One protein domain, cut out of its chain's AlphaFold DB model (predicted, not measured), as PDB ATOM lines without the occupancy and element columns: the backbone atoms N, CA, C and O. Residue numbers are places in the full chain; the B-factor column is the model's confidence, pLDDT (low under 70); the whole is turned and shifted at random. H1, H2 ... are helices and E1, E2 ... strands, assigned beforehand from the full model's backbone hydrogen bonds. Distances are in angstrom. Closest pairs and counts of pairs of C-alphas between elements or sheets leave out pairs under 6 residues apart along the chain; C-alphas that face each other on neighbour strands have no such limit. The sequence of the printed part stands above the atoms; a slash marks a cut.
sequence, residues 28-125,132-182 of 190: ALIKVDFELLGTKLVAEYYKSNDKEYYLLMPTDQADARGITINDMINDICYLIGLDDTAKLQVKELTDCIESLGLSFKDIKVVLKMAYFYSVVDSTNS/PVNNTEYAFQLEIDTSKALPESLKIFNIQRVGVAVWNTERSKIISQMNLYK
ATOM      1  N   ALA A  28      22.381  83.247  38.895       90.81
ATOM      2  CA  ALA A  28      22.195  83.970  37.639       90.81
ATOM      3  C   ALA A  28      20.739  84.423  37.506       90.81
ATOM      4  O   ALA A  28      19.833  83.670  37.849       90.81
ATOM      5  N   LEU A  29      20.522  85.639  37.002       94.62
ATOM      6  CA  LEU A  29      19.201  86.207  36.734       94.62
ATOM      7  C   LEU A  29      19.188  86.792  35.320       94.62
ATOM      8  O   LEU A  29      20.040  87.612  34.981       94.62
ATOM      9  N   ILE A  30      18.206  86.393  34.519       95.81
ATOM     10  CA  ILE A  30      17.861  87.020  33.244       95.81
ATOM     11  C   ILE A  30      16.437  87.538  33.379       95.81
ATOM     12  O   ILE A  30      15.551  86.811  33.822       95.81
ATOM     13  N   LYS A  31      16.216  88.791  32.991       96.50
ATOM     14  CA  LYS A  31      14.913  89.446  33.053       96.50
ATOM     15  C   LYS A  31      14.610  90.136  31.730       96.50
ATOM     16  O   LYS A  31      15.484  90.789  31.163       96.50
ATOM     17  N   VAL A  32      13.370  90.005  31.277       96.81
ATOM     18  CA  VAL A  32      12.830  90.680  30.097       96.81
ATOM     19  C   VAL A  32      11.515  91.344  30.481       96.81
ATOM     20  O   VAL A  32      10.591  90.672  30.930       96.81
ATOM     21  N   ASP A  33      11.427  92.654  30.269       95.75
ATOM     22  CA  ASP A  33      10.181  93.411  30.365       95.75
ATOM     23  C   ASP A  33       9.642  93.640  28.946       95.75
ATOM     24  O   ASP A  33      10.380  94.070  28.057       95.75
ATOM     25  N   PHE A  34       8.368  93.328  28.713       93.62
ATOM     26  CA  PHE A  34       7.738  93.451  27.397       93.62
ATOM     27  C   PHE A  34       6.237  93.728  27.517       93.62
ATOM     28  O   PHE A  34       5.677  93.730  28.611       93.62
ATOM     29  N   GLU A  35       5.576  93.981  26.392       91.25
ATOM     30  CA  GLU A  35       4.134  94.216  26.336       91.25
ATOM     31  C   GLU A  35       3.475  93.209  25.390       91.25
ATOM     32  O   GLU A  35       3.993  92.925  24.312       91.25
ATOM     33  N   LEU A  36       2.332  92.659  25.803       89.25
ATOM     34  CA  LEU A  36       1.507  91.758  25.004       89.25
ATOM     35  C   LEU A  36       0.047  92.185  25.125       89.25
ATOM     36  O   LEU A  36      -0.471  92.292  26.234       89.25
ATOM     37  N   LEU A  37      -0.625  92.417  23.992       89.19
ATOM     38  CA  LEU A  37      -2.030  92.855  23.955       89.19
ATOM     39  C   LEU A  37      -2.291  94.086  24.853       89.19
ATOM     40  O   LEU A  37      -3.275  94.144  25.593       89.19
ATOM     41  N   GLY A  38      -1.364  95.051  24.838       87.88
ATOM     42  CA  GLY A  38      -1.434  96.259  25.666       87.88
ATOM     43  C   GLY A  38      -1.194  96.025  27.163       87.88
ATOM     44  O   GLY A  38      -1.471  96.913  27.966       87.88
ATOM     45  N   THR A  39      -0.733  94.835  27.557       88.94
ATOM     46  CA  THR A  39      -0.478  94.451  28.953       88.94
ATOM     47  C   THR A  39       1.013  94.268  29.181       88.94
ATOM     48  O   THR A  39       1.659  93.463  28.509       88.94
ATOM     49  N   LYS A  40       1.567  95.004  30.148       92.31
ATOM     50  CA  LYS A  40       2.982  94.909  30.517       92.31
ATOM     51  C   LYS A  40       3.243  93.618  31.283       92.31
ATOM     52  O   LYS A  40       2.586  93.335  32.285       92.31
ATOM     53  N   LEU A  41       4.227  92.862  30.827       93.81
ATOM     54  CA  LEU A  41       4.642  91.573  31.359       93.81
ATOM     55  C   LEU A  41       6.122  91.618  31.729       93.81
ATOM     56  O   LEU A  41       6.917  92.332  31.117       93.81
ATOM     57  N   VAL A  42       6.478  90.803  32.712       96.00
ATOM     58  CA  VAL A  42       7.862  90.448  33.002       96.00
ATOM     59  C   VAL A  42       8.031  88.950  32.821       96.00
ATOM     60  O   VAL A  42       7.212  88.173  33.314       96.00
ATOM     61  N   ALA A  43       9.096  88.560  32.127       97.44
ATOM     62  CA  ALA A  43       9.625  87.207  32.139       97.44
ATOM     63  C   ALA A  43      10.964  87.187  32.886       97.44
ATOM     64  O   ALA A  43      11.854  87.985  32.588       97.44
ATOM     65  N   GLU A  44      11.121  86.276  33.843       97.12
ATOM     66  CA  GLU A  44      12.351  86.116  34.619       97.12
ATOM     67  C   GLU A  44      12.808  84.655  34.591       97.12
ATOM     68  O   GLU A  44      12.020  83.731  34.794       97.12
ATOM     69  N   TYR A  45      14.101  84.461  34.356       96.38
ATOM     70  CA  TYR A  45      14.814  83.219  34.604       96.38
ATOM     71  C   TYR A  45      15.790  83.452  35.747       96.38
ATOM     72  O   TYR A  45      16.650  84.328  35.654       96.38
ATOM     73  N   TYR A  46      15.692  82.655  36.802       95.56
ATOM     74  CA  TYR A  46      16.624  82.694  37.919       95.56
ATOM     75  C   TYR A  46      17.203  81.301  38.143       95.56
ATOM     76  O   TYR A  46      16.465  80.324  38.216       95.56
ATOM     77  N   LYS A  47      18.524  81.195  38.265       92.94
ATOM     78  CA  LYS A  47      19.216  79.962  38.645       92.94
ATOM     79  C   LYS A  47      19.903  80.166  39.978       92.94
ATOM     80  O   LYS A  47      20.630  81.143  40.155       92.94
ATOM     81  N   SER A  48      19.686  79.230  40.890       90.94
ATOM     82  CA  SER A  48      20.331  79.196  42.197       90.94
ATOM     83  C   SER A  48      20.717  77.760  42.515       90.94
ATOM     84  O   SER A  48      19.852  76.924  42.791       90.94
ATOM     85  N   ASN A  49      22.020  77.474  42.456       87.62
ATOM     86  CA  ASN A  49      22.559  76.115  42.558       87.62
ATOM     87  C   ASN A  49      21.891  75.168  41.535       87.62
ATOM     88  O   ASN A  49      21.902  75.443  40.333       87.62
ATOM     89  N   ASP A  50      21.280  74.087  42.022       87.19
ATOM     90  CA  ASP A  50      20.621  73.035  41.241       87.19
ATOM     91  C   ASP A  50      19.150  73.338  40.904       87.19
ATOM     92  O   ASP A  50      18.459  72.490  40.328       87.19
ATOM     93  N   LYS A  51      18.663  74.532  41.274       90.12
ATOM     94  CA  LYS A  51      17.287  74.967  41.027       90.12
ATOM     95  C   LYS A  51      17.229  76.056  39.974       90.12
ATOM     96  O   LYS A  51      17.939  77.062  40.054       90.12
ATOM     97  N   GLU A  52      16.317  75.872  39.034       93.62
ATOM     98  CA  GLU A  52      16.009  76.836  37.986       93.62
ATOM     99  C   GLU A  52      14.555  77.274  38.117       93.62
ATOM    100  O   GLU A  52      13.660  76.455  38.324       93.62
ATOM    101  N   TYR A  53      14.334  78.578  38.026       95.44
ATOM    102  CA  TYR A  53      13.049  79.224  38.214       95.44
ATOM    103  C   TYR A  53      12.707  79.987  36.945       95.44
ATOM    104  O   TYR A  53      13.519  80.766  36.444       95.44
ATOM    105  N   TYR A  54      11.484  79.800  36.475       96.81
ATOM    106  CA  TYR A  54      10.914  80.519  35.348       96.81
ATOM    107  C   TYR A  54       9.670  81.239  35.838       96.81
ATOM    108  O   TYR A  54       8.826  80.625  36.490       96.81
ATOM    109  N   LEU A  55       9.551  82.521  35.524       97.06
ATOM    110  CA  LEU A  55       8.397  83.341  35.853       97.06
ATOM    111  C   LEU A  55       7.961  84.113  34.614       97.06
ATOM    112  O   LEU A  55       8.787  84.697  33.926       97.06
ATOM    113  N   LEU A  56       6.659  84.150  34.376       97.00
ATOM    114  CA  LEU A  56       5.976  85.114  33.530       97.00
ATOM    115  C   LEU A  56       4.811  85.659  34.347       97.00
ATOM    116  O   LEU A  56       4.031  84.872  34.886       97.00
ATOM    117  N   MET A  57       4.680  86.975  34.452       94.75
ATOM    118  CA  MET A  57       3.495  87.585  35.055       94.75
ATOM    119  C   MET A  57       3.300  89.033  34.604       94.75
ATOM    120  O   MET A  57       4.274  89.686  34.221       94.75
ATOM    121  N   PRO A  58       2.080  89.588  34.696       92.06
ATOM    122  CA  PRO A  58       1.879  91.010  34.452       92.06
ATOM    123  C   PRO A  58       2.505  91.871  35.550       92.06
ATOM    124  O   PRO A  58       2.418  91.543  36.738       92.06
ATOM    125  N   THR A  59       3.127  92.980  35.150       88.19
ATOM    126  CA  THR A  59       3.800  93.930  36.057       88.19
ATOM    127  C   THR A  59       2.878  95.042  36.538       88.19
ATOM    128  O   THR A  59       3.090  95.581  37.622       88.19
ATOM    129  N   ASP A  60       1.832  95.346  35.770       74.00
ATOM    130  CA  ASP A  60       0.789  96.309  36.110       74.00
ATOM    131  C   ASP A  60      -0.582  95.748  35.707       74.00
ATOM    132  O   ASP A  60      -0.735  95.133  34.654       74.00
ATOM    133  N   GLN A  61      -1.570  95.928  36.580       60.22
ATOM    134  CA  GLN A  61      -2.931  95.395  36.445       60.22
ATOM    135  C   GLN A  61      -3.957  96.508  36.202       60.22
ATOM    136  O   GLN A  61      -5.057  96.238  35.722       60.22
ATOM    137  N   ALA A  62      -3.617  97.760  36.528       55.12
ATOM    138  CA  ALA A  62      -4.519  98.899  36.361       55.12
ATOM    139  C   ALA A  62      -4.600  99.370  34.898       55.12
ATOM    140  O   ALA A  62      -5.508 100.111  34.531       55.12
ATOM    141  N   ASP A  63      -3.662  98.907  34.069       51.97
ATOM    142  CA  ASP A  63      -3.367  99.442  32.746       51.97
ATOM    143  C   ASP A  63      -3.555  98.405  31.623       51.97
ATOM    144  O   ASP A  63      -2.994  98.563  30.542       51.97
ATOM    145  N   ALA A  64      -4.350  97.346  31.844       60.44
ATOM    146  CA  ALA A  64      -4.751  96.418  30.779       60.44
ATOM    147  C   ALA A  64      -5.687  97.148  29.795       60.44
ATOM    148  O   ALA A  64      -6.912  97.039  29.852       60.44
ATOM    149  N   ARG A  65      -5.089  97.961  28.920       70.12
ATOM    150  CA  ARG A  65      -5.774  98.881  27.995       70.12
ATOM    151  C   ARG A  65      -6.515  98.141  26.882       70.12
ATOM    152  O   ARG A  65      -7.427  98.714  26.275       70.12
ATOM    153  N   GLY A  66      -6.141  96.878  26.673       83.31
ATOM    154  CA  GLY A  66      -6.572  96.049  25.561       83.31
ATOM    155  C   GLY A  66      -6.122  96.619  24.223       83.31
ATOM    156  O   GLY A  66      -5.701  97.772  24.118       83.31
ATOM    157  N   ILE A  67      -6.248  95.812  23.181       90.25
ATOM    158  CA  ILE A  67      -6.065  96.258  21.799       90.25
ATOM    159  C   ILE A  67      -7.345  96.000  21.018       90.25
ATOM    160  O   ILE A  67      -8.111  95.096  21.359       90.25
ATOM    161  N   THR A  68      -7.617  96.804  19.994       88.56
ATOM    162  CA  THR A  68      -8.770  96.530  19.130       88.56
ATOM    163  C   THR A  68      -8.502  95.275  18.303       88.56
ATOM    164  O   THR A  68      -7.347  94.941  18.025       88.56
ATOM    165  N   ILE A  69      -9.555  94.567  17.881       83.06
ATOM    166  CA  ILE A  69      -9.370  93.405  16.993       83.06
ATOM    167  C   ILE A  69      -8.675  93.829  15.689       83.06
ATOM    168  O   ILE A  69      -7.841  93.095  15.165       83.06
ATOM    169  N   ASN A  70      -8.967  95.034  15.194       81.75
ATOM    170  CA  ASN A  70      -8.321  95.583  14.008       81.75
ATOM    171  C   ASN A  70      -6.805  95.757  14.199       81.75
ATOM    172  O   ASN A  70      -6.036  95.325  13.344       81.75
ATOM    173  N   ASP A  71      -6.368  96.332  15.324       86.56
ATOM    174  CA  ASP A  71      -4.938  96.489  15.625       86.56
ATOM    175  C   ASP A  71      -4.256  95.125  15.766       86.56
ATOM    176  O   ASP A  71      -3.217  94.890  15.158       86.56
ATOM    177  N   MET A  72      -4.900  94.184  16.467       85.50
ATOM    178  CA  MET A  72      -4.395  92.816  16.620       85.50
ATOM    179  C   MET A  72      -4.167  92.127  15.271       85.50
ATOM    180  O   MET A  72      -3.135  91.496  15.057       85.50
ATOM    181  N   ILE A  73      -5.133  92.231  14.356       81.81
ATOM    182  CA  ILE A  73      -5.028  91.641  13.020       81.81
ATOM    183  C   ILE A  73      -3.910  92.311  12.218       81.81
ATOM    184  O   ILE A  73      -3.124  91.609  11.582       81.81
ATOM    185  N   ASN A  74      -3.809  93.642  12.264       83.44
ATOM    186  CA  ASN A  74      -2.756  94.378  11.563       83.44
ATOM    187  C   ASN A  74      -1.360  93.961  12.043       83.44
ATOM    188  O   ASN A  74      -0.485  93.705  11.212       83.44
ATOM    189  N   ASP A  75      -1.177  93.823  13.356       85.50
ATOM    190  CA  ASP A  75       0.081  93.372  13.953       85.50
ATOM    191  C   ASP A  75       0.407  91.929  13.553       85.50
ATOM    192  O   ASP A  75       1.540  91.634  13.167       85.50
ATOM    193  N   ILE A  76      -0.584  91.026  13.571       83.00
ATOM    194  CA  ILE A  76      -0.408  89.644  13.102       83.00
ATOM    195  C   ILE A  76       0.038  89.641  11.642       83.00
ATOM    196  O   ILE A  76       1.056  89.025  11.344       83.00
ATOM    197  N   CYS A  77      -0.671  90.347  10.753       80.25
ATOM    198  CA  CYS A  77      -0.339  90.438   9.329       80.25
ATOM    199  C   CYS A  77       1.072  90.987   9.095       80.25
ATOM    200  O   CYS A  77       1.788  90.464   8.238       80.25
ATOM    201  N   TYR A  78       1.482  91.998   9.867       81.75
ATOM    202  CA  TYR A  78       2.835  92.547   9.818       81.75
ATOM    203  C   TYR A  78       3.890  91.504  10.210       81.75
ATOM    204  O   TYR A  78       4.877  91.333   9.496       81.75
ATOM    205  N   LEU A  79       3.669  90.768  11.305       80.94
ATOM    206  CA  LEU A  79       4.617  89.774  11.820       80.94
ATOM    207  C   LEU A  79       4.833  88.591  10.873       80.94
ATOM    208  O   LEU A  79       5.956  88.116  10.721       80.94
ATOM    209  N   ILE A  80       3.765  88.101  10.246       79.88
ATOM    210  CA  ILE A  80       3.815  86.929   9.357       79.88
ATOM    211  C   ILE A  80       4.138  87.287   7.899       79.88
ATOM    212  O   ILE A  80       4.274  86.386   7.074       79.88
ATOM    213  N   GLY A  81       4.256  88.578   7.572       75.00
ATOM    214  CA  GLY A  81       4.573  89.049   6.224       75.00
ATOM    215  C   GLY A  81       3.493  88.739   5.184       75.00
ATOM    216  O   GLY A  81       3.825  88.553   4.014       75.00
ATOM    217  N   LEU A  82       2.220  88.647   5.596       69.50
ATOM    218  CA  LEU A  82       1.114  88.433   4.658       69.50
ATOM    219  C   LEU A  82       0.917  89.670   3.767       69.50
ATOM    220  O   LEU A  82       0.948  90.814   4.225       69.50
ATOM    221  N   ASP A  83       0.696  89.412   2.483       67.25
ATOM    222  CA  ASP A  83       0.415  90.398   1.446       67.25
ATOM    223  C   ASP A  83      -1.075  90.805   1.422       67.25
ATOM    224  O   ASP A  83      -1.902  90.339   2.211       67.25
ATOM    225  N   ASP A  84      -1.434  91.741   0.536       64.69
ATOM    226  CA  ASP A  84      -2.735  92.434   0.525       64.69
ATOM    227  C   ASP A  84      -3.968  91.511   0.376       64.69
ATOM    228  O   ASP A  84      -5.096  91.940   0.629       64.69
ATOM    229  N   THR A  85      -3.778  90.230   0.038       62.19
ATOM    230  CA  THR A  85      -4.848  89.220  -0.029       62.19
ATOM    231  C   THR A  85      -5.443  88.875   1.341       62.19
ATOM    232  O   THR A  85      -6.654  88.678   1.447       62.19
ATOM    233  N   ALA A  86      -4.644  88.880   2.413       61.41
ATOM    234  CA  ALA A  86      -5.141  88.665   3.774       61.41
ATOM    235  C   ALA A  86      -5.945  89.871   4.290       61.41
ATOM    236  O   ALA A  86      -6.947  89.710   4.986       61.41
ATOM    237  N   LYS A  87      -5.561  91.087   3.879       63.81
ATOM    238  CA  LYS A  87      -6.276  92.328   4.225       63.81
ATOM    239  C   LYS A  87      -7.687  92.381   3.623       63.81
ATOM    240  O   LYS A  87      -8.583  92.973   4.219       63.81
ATOM    241  N   LEU A  88      -7.905  91.735   2.471       60.94
ATOM    242  CA  LEU A  88      -9.221  91.624   1.824       60.94
ATOM    243  C   LEU A  88     -10.227  90.820   2.666       60.94
ATOM    244  O   LEU A  88     -11.359  91.267   2.829       60.94
ATOM    245  N   GLN A  89      -9.815  89.703   3.276       68.25
ATOM    246  CA  GLN A  89     -10.702  88.885   4.122       68.25
ATOM    247  C   GLN A  89     -11.098  89.604   5.422       68.25
ATOM    248  O   GLN A  89     -12.224  89.481   5.905       68.25
ATOM    249  N   VAL A  90     -10.188  90.411   5.969       68.12
ATOM    250  CA  VAL A  90     -10.442  91.237   7.161       68.12
ATOM    251  C   VAL A  90     -11.474  92.323   6.858       68.12
ATOM    252  O   VAL A  90     -12.346  92.598   7.686       68.12
ATOM    253  N   LYS A  91     -11.420  92.910   5.657       73.38
ATOM    254  CA  LYS A  91     -12.405  93.890   5.196       73.38
ATOM    255  C   LYS A  91     -13.795  93.270   5.052       73.38
ATOM    256  O   LYS A  91     -14.752  93.857   5.535       73.38
ATOM    257  N   GLU A  92     -13.912  92.082   4.460       76.12
ATOM    258  CA  GLU A  92     -15.202  91.383   4.329       76.12
ATOM    259  C   GLU A  92     -15.828  91.054   5.692       76.12
ATOM    260  O   GLU A  92     -17.027  91.259   5.894       76.12
ATOM    261  N   LEU A  93     -15.015  90.601   6.654       71.31
ATOM    262  CA  LEU A  93     -15.465  90.367   8.027       71.31
ATOM    263  C   LEU A  93     -15.918  91.671   8.705       71.31
ATOM    264  O   LEU A  93     -16.958  91.691   9.365       71.31
ATOM    265  N   THR A  94     -15.163  92.754   8.518       74.88
ATOM    266  CA  THR A  94     -15.488  94.076   9.073       74.88
ATOM    267  C   THR A  94     -16.795  94.609   8.491       74.88
ATOM    268  O   THR A  94     -17.687  94.974   9.251       74.88
ATOM    269  N   ASP A  95     -16.947  94.577   7.165       81.00
ATOM    270  CA  ASP A  95     -18.142  95.045   6.457       81.00
ATOM    271  C   ASP A  95     -19.387  94.237   6.887       81.00
ATOM    272  O   ASP A  95     -20.461  94.801   7.109       81.00
ATOM    273  N   CYS A  96     -19.245  92.917   7.070       76.19
ATOM    274  CA  CYS A  96     -20.312  92.050   7.573       76.19
ATOM    275  C   CYS A  96     -20.751  92.446   8.993       76.19
ATOM    276  O   CYS A  96     -21.944  92.606   9.249       76.19
ATOM    277  N   ILE A  97     -19.804  92.664   9.907       72.19
ATOM    278  CA  ILE A  97     -20.096  93.042  11.297       72.19
ATOM    279  C   ILE A  97     -20.707  94.449  11.372       72.19
ATOM    280  O   ILE A  97     -21.717  94.637  12.052       72.19
ATOM    281  N   GLU A  98     -20.169  95.414  10.621       79.25
ATOM    282  CA  GLU A  98     -20.720  96.773  10.540       79.25
ATOM    283  C   GLU A  98     -22.151  96.768   9.965       79.25
ATOM    284  O   GLU A  98     -23.010  97.510  10.445       79.25
ATOM    285  N   SER A  99     -22.464  95.870   9.019       79.44
ATOM    286  CA  SER A  99     -23.827  95.709   8.478       79.44
ATOM    287  C   SER A  99     -24.856  95.224   9.510       79.44
ATOM    288  O   SER A  99     -26.048  95.500   9.370       79.44
ATOM    289  N   LEU A 100     -24.404  94.557  10.579       70.75
ATOM    290  CA  LEU A 100     -25.237  94.136  11.711       70.75
ATOM    291  C   LEU A 100     -25.440  95.259  12.746       70.75
ATOM    292  O   LEU A 100     -26.066  95.034  13.781       70.75
ATOM    293  N   GLY A 101     -24.912  96.463  12.486       69.81
ATOM    294  CA  GLY A 101     -24.938  97.588  13.420       69.81
ATOM    295  C   GLY A 101     -23.965  97.430  14.590       69.81
ATOM    296  O   GLY A 101     -24.110  98.123  15.596       69.81
ATOM    297  N   LEU A 102     -23.002  96.511  14.474       73.31
ATOM    298  CA  LEU A 102     -21.955  96.272  15.461       73.31
ATOM    299  C   LEU A 102     -20.690  97.031  15.062       73.31
ATOM    300  O   LEU A 102     -20.251  96.965  13.916       73.31
ATOM    301  N   SER A 103     -20.065  97.722  16.013       74.25
ATOM    302  CA  SER A 103     -18.801  98.417  15.749       74.25
ATOM    303  C   SER A 103     -17.615  97.509  16.058       74.25
ATOM    304  O   SER A 103     -17.216  97.348  17.212       74.25
ATOM    305  N   PHE A 104     -17.011  96.929  15.017       73.00
ATOM    306  CA  PHE A 104     -15.815  96.084  15.151       73.00
ATOM    307  C   PHE A 104     -14.614  96.842  15.742       73.00
ATOM    308  O   PHE A 104     -13.769  96.259  16.418       73.00
ATOM    309  N   LYS A 105     -14.566  98.162  15.523       77.56
ATOM    310  CA  LYS A 105     -13.524  99.071  16.028       77.56
ATOM    311  C   LYS A 105     -13.607  99.283  17.540       77.56
ATOM    312  O   LYS A 105     -12.604  99.619  18.163       77.56
ATOM    313  N   ASP A 106     -14.785  99.064  18.118       81.75
ATOM    314  CA  ASP A 106     -15.037  99.243  19.545       81.75
ATOM    315  C   ASP A 106     -14.891  97.945  20.350       81.75
ATOM    316  O   ASP A 106     -14.928  97.984  21.581       81.75
ATOM    317  N   ILE A 107     -14.681  96.803  19.678       85.81
ATOM    318  CA  ILE A 107     -14.386  95.530  20.337       85.81
ATOM    319  C   ILE A 107     -12.904  95.486  20.697       85.81
ATOM    320  O   ILE A 107     -12.029  95.579  19.826       85.81
ATOM    321  N   LYS A 108     -12.616  95.289  21.986       89.62
ATOM    322  CA  LYS A 108     -11.244  95.171  22.488       89.62
ATOM    323  C   LYS A 108     -10.963  93.787  23.034       89.62
ATOM    324  O   LYS A 108     -11.779  93.217  23.749       89.62
ATOM    325  N   VAL A 109      -9.769  93.290  22.746       90.00
ATOM    326  CA  VAL A 109      -9.201  92.094  23.362       90.00
ATOM    327  C   VAL A 109      -8.290  92.538  24.500       90.00
ATOM    328  O   VAL A 109      -7.371  93.331  24.297       90.00
ATOM    329  N   VAL A 110      -8.552  92.041  25.703       90.62
ATOM    330  CA  VAL A 110      -7.862  92.405  26.942       90.62
ATOM    331  C   VAL A 110      -7.216  91.158  27.536       90.62
ATOM    332  O   VAL A 110      -7.900  90.199  27.900       90.62
ATOM    333  N   LEU A 111      -5.891  91.179  27.679       91.88
ATOM    334  CA  LEU A 111      -5.155  90.150  28.407       91.88
ATOM    335  C   LEU A 111      -5.181  90.466  29.906       91.88
ATOM    336  O   LEU A 111      -4.407  91.279  30.396       91.88
ATOM    337  N   LYS A 112      -6.091  89.829  30.646       89.44
ATOM    338  CA  LYS A 112      -6.228  90.040  32.098       89.44
ATOM    339  C   LYS A 112      -5.128  89.341  32.887       89.44
ATOM    340  O   LYS A 112      -4.624  89.883  33.866       89.44
ATOM    341  N   MET A 113      -4.764  88.131  32.471       93.00
ATOM    342  CA  MET A 113      -3.747  87.340  33.150       93.00
ATOM    343  C   MET A 113      -2.935  86.525  32.150       93.00
ATOM    344  O   MET A 113      -3.497  85.804  31.329       93.00
ATOM    345  N   ALA A 114      -1.613  86.610  32.270       94.81
ATOM    346  CA  ALA A 114      -0.661  85.680  31.679       94.81
ATOM    347  C   ALA A 114       0.386  85.358  32.744       94.81
ATOM    348  O   ALA A 114       1.367  86.079  32.910       94.81
ATOM    349  N   TYR A 115       0.116  84.308  33.511       96.44
ATOM    350  CA  TYR A 115       0.955  83.810  34.585       96.44
ATOM    351  C   TYR A 115       1.499  82.433  34.219       96.44
ATOM    352  O   TYR A 115       0.746  81.526  33.860       96.44
ATOM    353  N   PHE A 116       2.806  82.274  34.356       97.56
ATOM    354  CA  PHE A 116       3.480  80.988  34.306       97.56
ATOM    355  C   PHE A 116       4.583  80.995  35.353       97.56
ATOM    356  O   PHE A 116       5.345  81.954  35.452       97.56
ATOM    357  N   TYR A 117       4.672  79.928  36.132       97.12
ATOM    358  CA  TYR A 117       5.750  79.731  37.081       97.12
ATOM    359  C   TYR A 117       6.188  78.278  37.037       97.12
ATOM    360  O   TYR A 117       5.361  77.379  37.168       97.12
ATOM    361  N   SER A 118       7.479  78.035  36.857       95.75
ATOM    362  CA  SER A 118       8.035  76.686  36.877       95.75
ATOM    363  C   SER A 118       9.299  76.655  37.715       95.75
ATOM    364  O   SER A 118      10.121  77.571  37.651       95.75
ATOM    365  N   VAL A 119       9.438  75.595  38.506       94.38
ATOM    366  CA  VAL A 119      10.660  75.281  39.242       94.38
ATOM    367  C   VAL A 119      11.152  73.921  38.791       94.38
ATOM    368  O   VAL A 119      10.439  72.926  38.935       94.38
ATOM    369  N   VAL A 120      12.377  73.890  38.279       91.31
ATOM    370  CA  VAL A 120      13.099  72.665  37.946       91.31
ATOM    371  C   VAL A 120      14.121  72.427  39.046       91.31
ATOM    372  O   VAL A 120      15.009  73.255  39.254       91.31
ATOM    373  N   ASP A 121      13.979  71.314  39.765       88.06
ATOM    374  CA  ASP A 121      14.899  70.920  40.832       88.06
ATOM    375  C   ASP A 121      15.708  69.689  40.414       88.06
ATOM    376  O   ASP A 121      15.172  68.581  40.292       88.06
ATOM    377  N   SER A 122      17.006  69.888  40.187       79.69
ATOM    378  CA  SER A 122      17.907  68.830  39.722       79.69
ATOM    379  C   SER A 122      18.439  67.949  40.860       79.69
ATOM    380  O   SER A 122      19.060  66.925  40.582       79.69
ATOM    381  N   THR A 123      18.183  68.286  42.135       73.81
ATOM    382  CA  THR A 123      18.712  67.512  43.277       73.81
ATOM    383  C   THR A 123      17.981  66.193  43.512       73.81
ATOM    384  O   THR A 123      18.514  65.304  44.170       73.81
ATOM    385  N   ASN A 124      16.753  66.060  43.003       59.81
ATOM    386  CA  ASN A 124      15.874  64.913  43.260       59.81
ATOM    387  C   ASN A 124      15.882  63.870  42.129       59.81
ATOM    388  O   ASN A 124      15.073  62.943  42.132       59.81
ATOM    389  N   SER A 125      16.803  63.992  41.172       60.00
ATOM    390  CA  SER A 125      16.990  63.048  40.067       60.00
ATOM    391  C   SER A 125      17.724  61.790  40.554       60.00
ATOM    392  O   SER A 125      18.895  61.567  40.252       60.00
ATOM    393  N   PRO A 132      14.006  65.292  36.221       65.56
ATOM    394  CA  PRO A 132      13.972  66.253  37.318       65.56
ATOM    395  C   PRO A 132      12.529  66.563  37.734       65.56
ATOM    396  O   PRO A 132      11.610  66.560  36.909       65.56
ATOM    397  N   VAL A 133      12.329  66.849  39.023       70.31
ATOM    398  CA  VAL A 133      11.011  67.244  39.535       70.31
ATOM    399  C   VAL A 133      10.695  68.637  38.999       70.31
ATOM    400  O   VAL A 133      11.427  69.591  39.267       70.31
ATOM    401  N   ASN A 134       9.603  68.741  38.241       80.00
ATOM    402  CA  ASN A 134       9.097  69.997  37.703       80.00
ATOM    403  C   ASN A 134       7.750  70.325  38.352       80.00
ATOM    404  O   ASN A 134       6.770  69.605  38.158       80.00
ATOM    405  N   ASN A 135       7.702  71.437  39.082       87.69
ATOM    406  CA  ASN A 135       6.453  72.020  39.556       87.69
ATOM    407  C   ASN A 135       6.102  73.195  38.653       87.69
ATOM    408  O   ASN A 135       6.803  74.204  38.666       87.69
ATOM    409  N   THR A 136       5.026  73.056  37.878       93.94
ATOM    410  CA  THR A 136       4.537  74.096  36.968       93.94
ATOM    411  C   THR A 136       3.161  74.583  37.403       93.94
ATOM    412  O   THR A 136       2.217  73.804  37.535       93.94
ATOM    413  N   GLU A 137       3.045  75.892  37.559       96.75
ATOM    414  CA  GLU A 137       1.806  76.616  37.779       96.75
ATOM    415  C   GLU A 137       1.540  77.539  36.593       96.75
ATOM    416  O   GLU A 137       2.461  78.121  36.017       96.75
ATOM    417  N   TYR A 138       0.273  77.717  36.240       96.56
ATOM    418  CA  TYR A 138      -0.101  78.642  35.177       96.56
ATOM    419  C   TYR A 138      -1.470  79.251  35.427       96.56
ATOM    420  O   TYR A 138      -2.320  78.668  36.099       96.56
ATOM    421  N   ALA A 139      -1.695  80.428  34.863       96.44
ATOM    422  CA  ALA A 139      -3.013  81.022  34.764       96.44
ATOM    423  C   ALA A 139      -3.075  81.942  33.550       96.44
ATOM    424  O   ALA A 139      -2.197  82.772  33.335       96.44
ATOM    425  N   PHE A 140      -4.125  81.799  32.757       95.44
ATOM    426  CA  PHE A 140      -4.351  82.585  31.560       95.44
ATOM    427  C   PHE A 140      -5.797  83.061  31.536       95.44
ATOM    428  O   PHE A 140      -6.715  82.279  31.788       95.44
ATOM    429  N   GLN A 141      -6.000  84.339  31.234       93.56
ATOM    430  CA  GLN A 141      -7.327  84.920  31.103       93.56
ATOM    431  C   GLN A 141      -7.350  85.970  30.006       93.56
ATOM    432  O   GLN A 141      -6.610  86.958  30.051       93.56
ATOM    433  N   LEU A 142      -8.271  85.766  29.071       92.06
ATOM    434  CA  LEU A 142      -8.581  86.688  27.995       92.06
ATOM    435  C   LEU A 142     -10.011  87.193  28.170       92.06
ATOM    436  O   LEU A 142     -10.917  86.416  28.473       92.06
ATOM    437  N   GLU A 143     -10.213  88.484  27.956       90.81
ATOM    438  CA  GLU A 143     -11.522  89.124  27.976       90.81
ATOM    439  C   GLU A 143     -11.735  89.887  26.668       90.81
ATOM    440  O   GLU A 143     -10.835  90.555  26.168       90.81
ATOM    441  N   ILE A 144     -12.932  89.774  26.109       88.94
ATOM    442  CA  ILE A 144     -13.408  90.582  24.995       88.94
ATOM    443  C   ILE A 144     -14.350  91.623  25.591       88.94
ATOM    444  O   ILE A 144     -15.401  91.266  26.125       88.94
ATOM    445  N   ASP A 145     -13.970  92.895  25.512       88.75
ATOM    446  CA  ASP A 145     -14.806  94.029  25.902       88.75
ATOM    447  C   ASP A 145     -15.669  94.447  24.707       88.75
ATOM    448  O   ASP A 145     -15.162  94.890  23.673       88.75
ATOM    449  N   THR A 146     -16.980  94.277  24.860       85.88
ATOM    450  CA  THR A 146     -18.014  94.628  23.879       85.88
ATOM    451  C   THR A 146     -18.907  95.763  24.370       85.88
ATOM    452  O   THR A 146     -19.915  96.067  23.733       85.88
ATOM    453  N   SER A 147     -18.551  96.423  25.479       82.88
ATOM    454  CA  SER A 147     -19.374  97.446  26.141       82.88
ATOM    455  C   SER A 147     -19.747  98.629  25.244       82.88
ATOM    456  O   SER A 147     -20.758  99.285  25.488       82.88
ATOM    457  N   LYS A 148     -18.950  98.886  24.202       81.94
ATOM    458  CA  LYS A 148     -19.175  99.928  23.189       81.94
ATOM    459  C   LYS A 148     -19.517  99.377  21.803       81.94
ATOM    460  O   LYS A 148     -19.746 100.150  20.883       81.94
ATOM    461  N   ALA A 149     -19.527  98.055  21.644       78.88
ATOM    462  CA  ALA A 149     -19.697  97.405  20.349       78.88
ATOM    463  C   ALA A 149     -21.168  97.158  19.989       78.88
ATOM    464  O   ALA A 149     -21.503  97.111  18.805       78.88
ATOM    465  N   LEU A 150     -22.035  96.984  20.994       74.94
ATOM    466  CA  LEU A 150     -23.470  96.776  20.797       74.94
ATOM    467  C   LEU A 150     -24.203  98.121  20.637       74.94
ATOM    468  O   LEU A 150     -23.953  99.043  21.417       74.94
ATOM    469  N   PRO A 151     -25.147  98.244  19.686       73.31
ATOM    470  CA  PRO A 151     -25.918  99.468  19.511       73.31
ATOM    471  C   PRO A 151     -26.834  99.730  20.714       73.31
ATOM    472  O   PRO A 151     -27.540  98.833  21.174       73.31
ATOM    473  N   GLU A 152     -26.894 100.982  21.182       73.62
ATOM    474  CA  GLU A 152     -27.704 101.396  22.349       73.62
ATOM    475  C   GLU A 152     -29.210 101.105  22.198       73.62
ATOM    476  O   GLU A 152     -29.957 101.043  23.177       73.62
ATOM    477  N   SER A 153     -29.678 100.927  20.960       72.44
ATOM    478  CA  SER A 153     -31.058 100.559  20.640       72.44
ATOM    479  C   SER A 153     -31.398  99.102  20.988       72.44
ATOM    480  O   SER A 153     -32.579  98.776  21.142       72.44
ATOM    481  N   LEU A 154     -30.401  98.226  21.161       71.88
ATOM    482  CA  LEU A 154     -30.583  96.825  21.535       71.88
ATOM    483  C   LEU A 154     -30.809  96.703  23.054       71.88
ATOM    484  O   LEU A 154     -29.875  96.594  23.838       71.88
ATOM    485  N   LYS A 155     -32.079  96.721  23.482       74.25
ATOM    486  CA  LYS A 155     -32.460  96.685  24.913       74.25
ATOM    487  C   LYS A 155     -32.775  95.296  25.477       74.25
ATOM    488  O   LYS A 155     -32.976  95.171  26.680       74.25
ATOM    489  N   ILE A 156     -32.870  94.269  24.629       79.19
ATOM    490  CA  ILE A 156     -33.294  92.918  25.044       79.19
ATOM    491  C   ILE A 156     -32.198  92.226  25.865       79.19
ATOM    492  O   ILE A 156     -32.494  91.517  26.822       79.19
ATOM    493  N   PHE A 157     -30.935  92.453  25.512       76.75
ATOM    494  CA  PHE A 157     -29.772  91.996  26.262       76.75
ATOM    495  C   PHE A 157     -28.589  92.922  25.968       76.75
ATOM    496  O   PHE A 157     -28.491  93.481  24.877       76.75
ATOM    497  N   ASN A 158     -27.684  93.070  26.935       78.69
ATOM    498  CA  ASN A 158     -26.438  93.813  26.778       78.69
ATOM    499  C   ASN A 158     -25.287  92.944  27.291       78.69
ATOM    500  O   ASN A 158     -25.187  92.685  28.491       78.69
ATOM    501  N   ILE A 159     -24.440  92.480  26.376       80.50
ATOM    502  CA  ILE A 159     -23.223  91.747  26.718       80.50
ATOM    503  C   ILE A 159     -22.104  92.776  26.799       80.50
ATOM    504  O   ILE A 159     -21.722  93.363  25.789       80.50
ATOM    505  N   GLN A 160     -21.586  93.002  28.003       84.19
ATOM    506  CA  GLN A 160     -20.484  93.943  28.210       84.19
ATOM    507  C   GLN A 160     -19.125  93.283  27.979       84.19
ATOM    508  O   GLN A 160     -18.209  93.927  27.476       84.19
ATOM    509  N   ARG A 161     -18.990  92.022  28.400       87.50
ATOM    510  CA  ARG A 161     -17.725  91.290  28.426       87.50
ATOM    511  C   ARG A 161     -17.958  89.812  28.181       87.50
ATOM    512  O   ARG A 161     -18.898  89.238  28.727       87.50
ATOM    513  N   VAL A 162     -17.058  89.194  27.428       87.38
ATOM    514  CA  VAL A 162     -16.966  87.738  27.288       87.38
ATOM    515  C   VAL A 162     -15.558  87.326  27.687       87.38
ATOM    516  O   VAL A 162     -14.594  87.812  27.109       87.38
ATOM    517  N   GLY A 163     -15.428  86.460  28.690       88.06
ATOM    518  CA  GLY A 163     -14.133  86.052  29.229       88.06
ATOM    519  C   GLY A 163     -13.919  84.549  29.151       88.06
ATOM    520  O   GLY A 163     -14.844  83.773  29.382       88.06
ATOM    521  N   VAL A 164     -12.683  84.143  28.871       91.25
ATOM    522  CA  VAL A 164     -12.221  82.759  29.011       91.25
ATOM    523  C   VAL A 164     -11.026  82.760  29.950       91.25
ATOM    524  O   VAL A 164     -10.094  83.544  29.778       91.25
ATOM    525  N   ALA A 165     -11.057  81.872  30.939       93.00
ATOM    526  CA  ALA A 165      -9.985  81.705  31.904       93.00
ATOM    527  C   ALA A 165      -9.640  80.227  32.072       93.00
ATOM    528  O   ALA A 165     -10.529  79.381  32.159       93.00
ATOM    529  N   VAL A 166      -8.347  79.932  32.148       94.44
ATOM    530  CA  VAL A 166      -7.807  78.600  32.435       94.44
ATOM    531  C   VAL A 166      -6.680  78.768  33.441       94.44
ATOM    532  O   VAL A 166      -5.814  79.623  33.259       94.44
ATOM    533  N   TRP A 167      -6.671  77.983  34.514       95.50
ATOM    534  CA  TRP A 167      -5.646  78.097  35.546       95.50
ATOM    535  C   TRP A 167      -5.358  76.760  36.223       95.50
ATOM    536  O   TRP A 167      -6.228  75.904  36.361       95.50
ATOM    537  N   ASN A 168      -4.114  76.620  36.662       94.94
ATOM    538  CA  ASN A 168      -3.587  75.554  37.498       94.94
ATOM    539  C   ASN A 168      -2.631  76.193  38.511       94.94
ATOM    540  O   ASN A 168      -1.409  76.168  38.365       94.94
ATOM    541  N   THR A 169      -3.210  76.877  39.489       92.75
ATOM    542  CA  THR A 169      -2.504  77.468  40.625       92.75
ATOM    543  C   THR A 169      -3.506  77.687  41.749       92.75
ATOM    544  O   THR A 169      -4.679  77.962  41.500       92.75
ATOM    545  N   GLU A 170      -3.040  77.591  42.989       91.75
ATOM    546  CA  GLU A 170      -3.825  77.926  44.182       91.75
ATOM    547  C   GLU A 170      -3.389  79.266  44.793       91.75
ATOM    548  O   GLU A 170      -3.870  79.670  45.853       91.75
ATOM    549  N   ARG A 171      -2.472  79.994  44.135       91.38
ATOM    550  CA  ARG A 171      -1.971  81.275  44.643       91.38
ATOM    551  C   ARG A 171      -3.094  82.295  44.700       91.38
ATOM    552  O   ARG A 171      -3.505  82.836  43.674       91.38
ATOM    553  N   SER A 172      -3.510  82.644  45.916       88.88
ATOM    554  CA  SER A 172      -4.631  83.560  46.149       88.88
ATOM    555  C   SER A 172      -4.450  84.896  45.433       88.88
ATOM    556  O   SER A 172      -5.399  85.392  44.849       88.88
ATOM    557  N   LYS A 173      -3.224  85.443  45.376       88.81
ATOM    558  CA  LYS A 173      -2.948  86.681  44.628       88.81
ATOM    559  C   LYS A 173      -3.313  86.560  43.145       88.81
ATOM    560  O   LYS A 173      -3.927  87.478  42.617       88.81
ATOM    561  N   ILE A 174      -2.963  85.447  42.496       91.06
ATOM    562  CA  ILE A 174      -3.255  85.221  41.073       91.06
ATOM    563  C   ILE A 174      -4.759  85.016  40.878       91.06
ATOM    564  O   ILE A 174      -5.366  85.700  40.061       91.06
ATOM    565  N   ILE A 175      -5.383  84.155  41.688       89.31
ATOM    566  CA  ILE A 175      -6.824  83.871  41.600       89.31
ATOM    567  C   ILE A 175      -7.669  85.127  41.847       89.31
ATOM    568  O   ILE A 175      -8.589  85.411  41.081       89.31
ATOM    569  N   SER A 176      -7.335  85.923  42.866       86.62
ATOM    570  CA  SER A 176      -8.025  87.184  43.148       86.62
ATOM    571  C   SER A 176      -7.843  88.206  42.028       86.62
ATOM    572  O   SER A 176      -8.793  88.908  41.696       86.62
ATOM    573  N   GLN A 177      -6.658  88.282  41.412       86.50
ATOM    574  CA  GLN A 177      -6.415  89.175  40.272       86.50
ATOM    575  C   GLN A 177      -7.233  88.790  39.038       86.50
ATOM    576  O   GLN A 177      -7.689  89.670  38.312       86.50
ATOM    577  N   MET A 178      -7.463  87.495  38.822       88.06
ATOM    578  CA  MET A 178      -8.308  87.027  37.725       88.06
ATOM    579  C   MET A 178      -9.804  87.320  37.946       88.06
ATOM    580  O   MET A 178     -10.594  87.232  37.005       88.06
ATOM    581  N   ASN A 179     -10.198  87.677  39.179       84.75
ATOM    582  CA  ASN A 179     -11.575  87.998  39.568       84.75
ATOM    583  C   ASN A 179     -12.587  86.943  39.077       84.75
ATOM    584  O   ASN A 179     -13.634  87.269  38.517       84.75
ATOM    585  N   LEU A 180     -12.222  85.666  39.215       75.75
ATOM    586  CA  LEU A 180     -13.046  84.543  38.783       75.75
ATOM    587  C   LEU A 180     -14.046  84.191  39.875       75.75
ATOM    588  O   LEU A 180     -13.668  84.007  41.029       75.75
ATOM    589  N   TYR A 181     -15.303  84.022  39.482       71.69
ATOM    590  CA  TYR A 181     -16.363  83.544  40.358       71.69
ATOM    591  C   TYR A 181     -16.745  82.139  39.921       71.69
ATOM    592  O   TYR A 181     -17.072  81.920  38.749       71.69
ATOM    593  N   LYS A 182     -16.718  81.175  40.845       75.19
ATOM    594  CA  LYS A 182     -17.359  79.890  40.569       75.19
ATOM    595  C   LYS A 182     -18.875  80.088  40.613       75.19
ATOM    596  O   LYS A 182     -19.344  80.942  41.367       75.19
TER     597      LYS A 182
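This is residues 28 to 125 and 132 to 182 of the 190 residues of an uncharacterized protein of Clostridium sp. CAG:127 (UniProt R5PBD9). One long, narrow sheet of six antiparallel strands makes a slab, with the short helix H3 over one of its faces. Near one end of the slab, by the first residues of E4, H1 grazes the sheet with its residues 69 to 72 and then leads away from it, H2 folds back beside H1 the opposite way without being on the sheet, and the long link of residues 146 to 160 reaches out at that same end. The printed part has 149 residues, with three named helices and six named strands in the order E1 E2 E3 H1 H2 E4 E5 E6 H3; the sheet's order is E1 E2 E3 E4 E5 E6. The class is mixed, helices and strands, and the whole is loose, with a radius of gyration of the C-alphas of 19.7 A and spans of 62 by 42 by 25 A.

Find C-alpha 28 at (22.195, 83.970, 37.639); from there E1, residues 28 to 36, runs 25.5 A. E2, residues 39 to 48, spans 29.0 A, and E3 is residues 51 to 58. Next come H1, residues 69 to 80, and H2, residues 84 to 99, 22.8 A long. Look for C-alpha 108 at (-11.244, 95.171, 22.488), where E4 begins; it runs 40.1 A to residue 121. E5, residues 133 to 145, spans 39.6 A. E6 is residues 161 to 168, and H3, residues 172 to 178, ends at C-alpha 178 at (-8.308, 87.027, 37.725).

Begin with the sheet, which is twisted, its C-alphas up to 4.1 A off the best plane. E1, E2 and E3 form a meander, each strand the antiparallel neighbour of the one before; N 32 and O 43 are 2.8 A apart, N 44 and O 55 2.8 A. E3 and E4 are antiparallel at 170 degrees, with N 54 and O 118 at 2.9 A. E4 and E5 are antiparallel at 177 degrees, with N 115 and O 139 at 2.8 A. E5 and E6 form a hairpin, with N 140 and O 166 at 2.8 A. H3 is on the sheet at a height of 9.4 A, over E5 and only just over E4, with 3 of its 7 C-alphas there; its closest C-alphas to E4 are Met 178 and Met 113, 6.5 A. It runs along the strands, at 5 degrees to E5 on the local plane. H1 only grazes the sheet, with residues 69 to 72. H1 and H2 are close but not clearly touching, the closest C-alphas being Cys 77 and Ala 86, 7.6 A, at a shallow tilt of 10 degrees, opposite ways. H2 is not on the sheet. Every O i to N i+4 pair is within hydrogen-bond range in H1 and H3, and 11 of 12 in H2.

The C-alphas farthest apart, Ser 125 and Ser 153, are 64.0 A apart. Residues 126 to 131 are not printed, and C-alphas 125 and 132 lie 5.2 A apart across the cut. The link from E5 to E6 is long. Mean pLDDT of the printed part is 83.7; look for values under 70 at residues 61 to 64, 82 to 90, 101, 124 to 125 and 132.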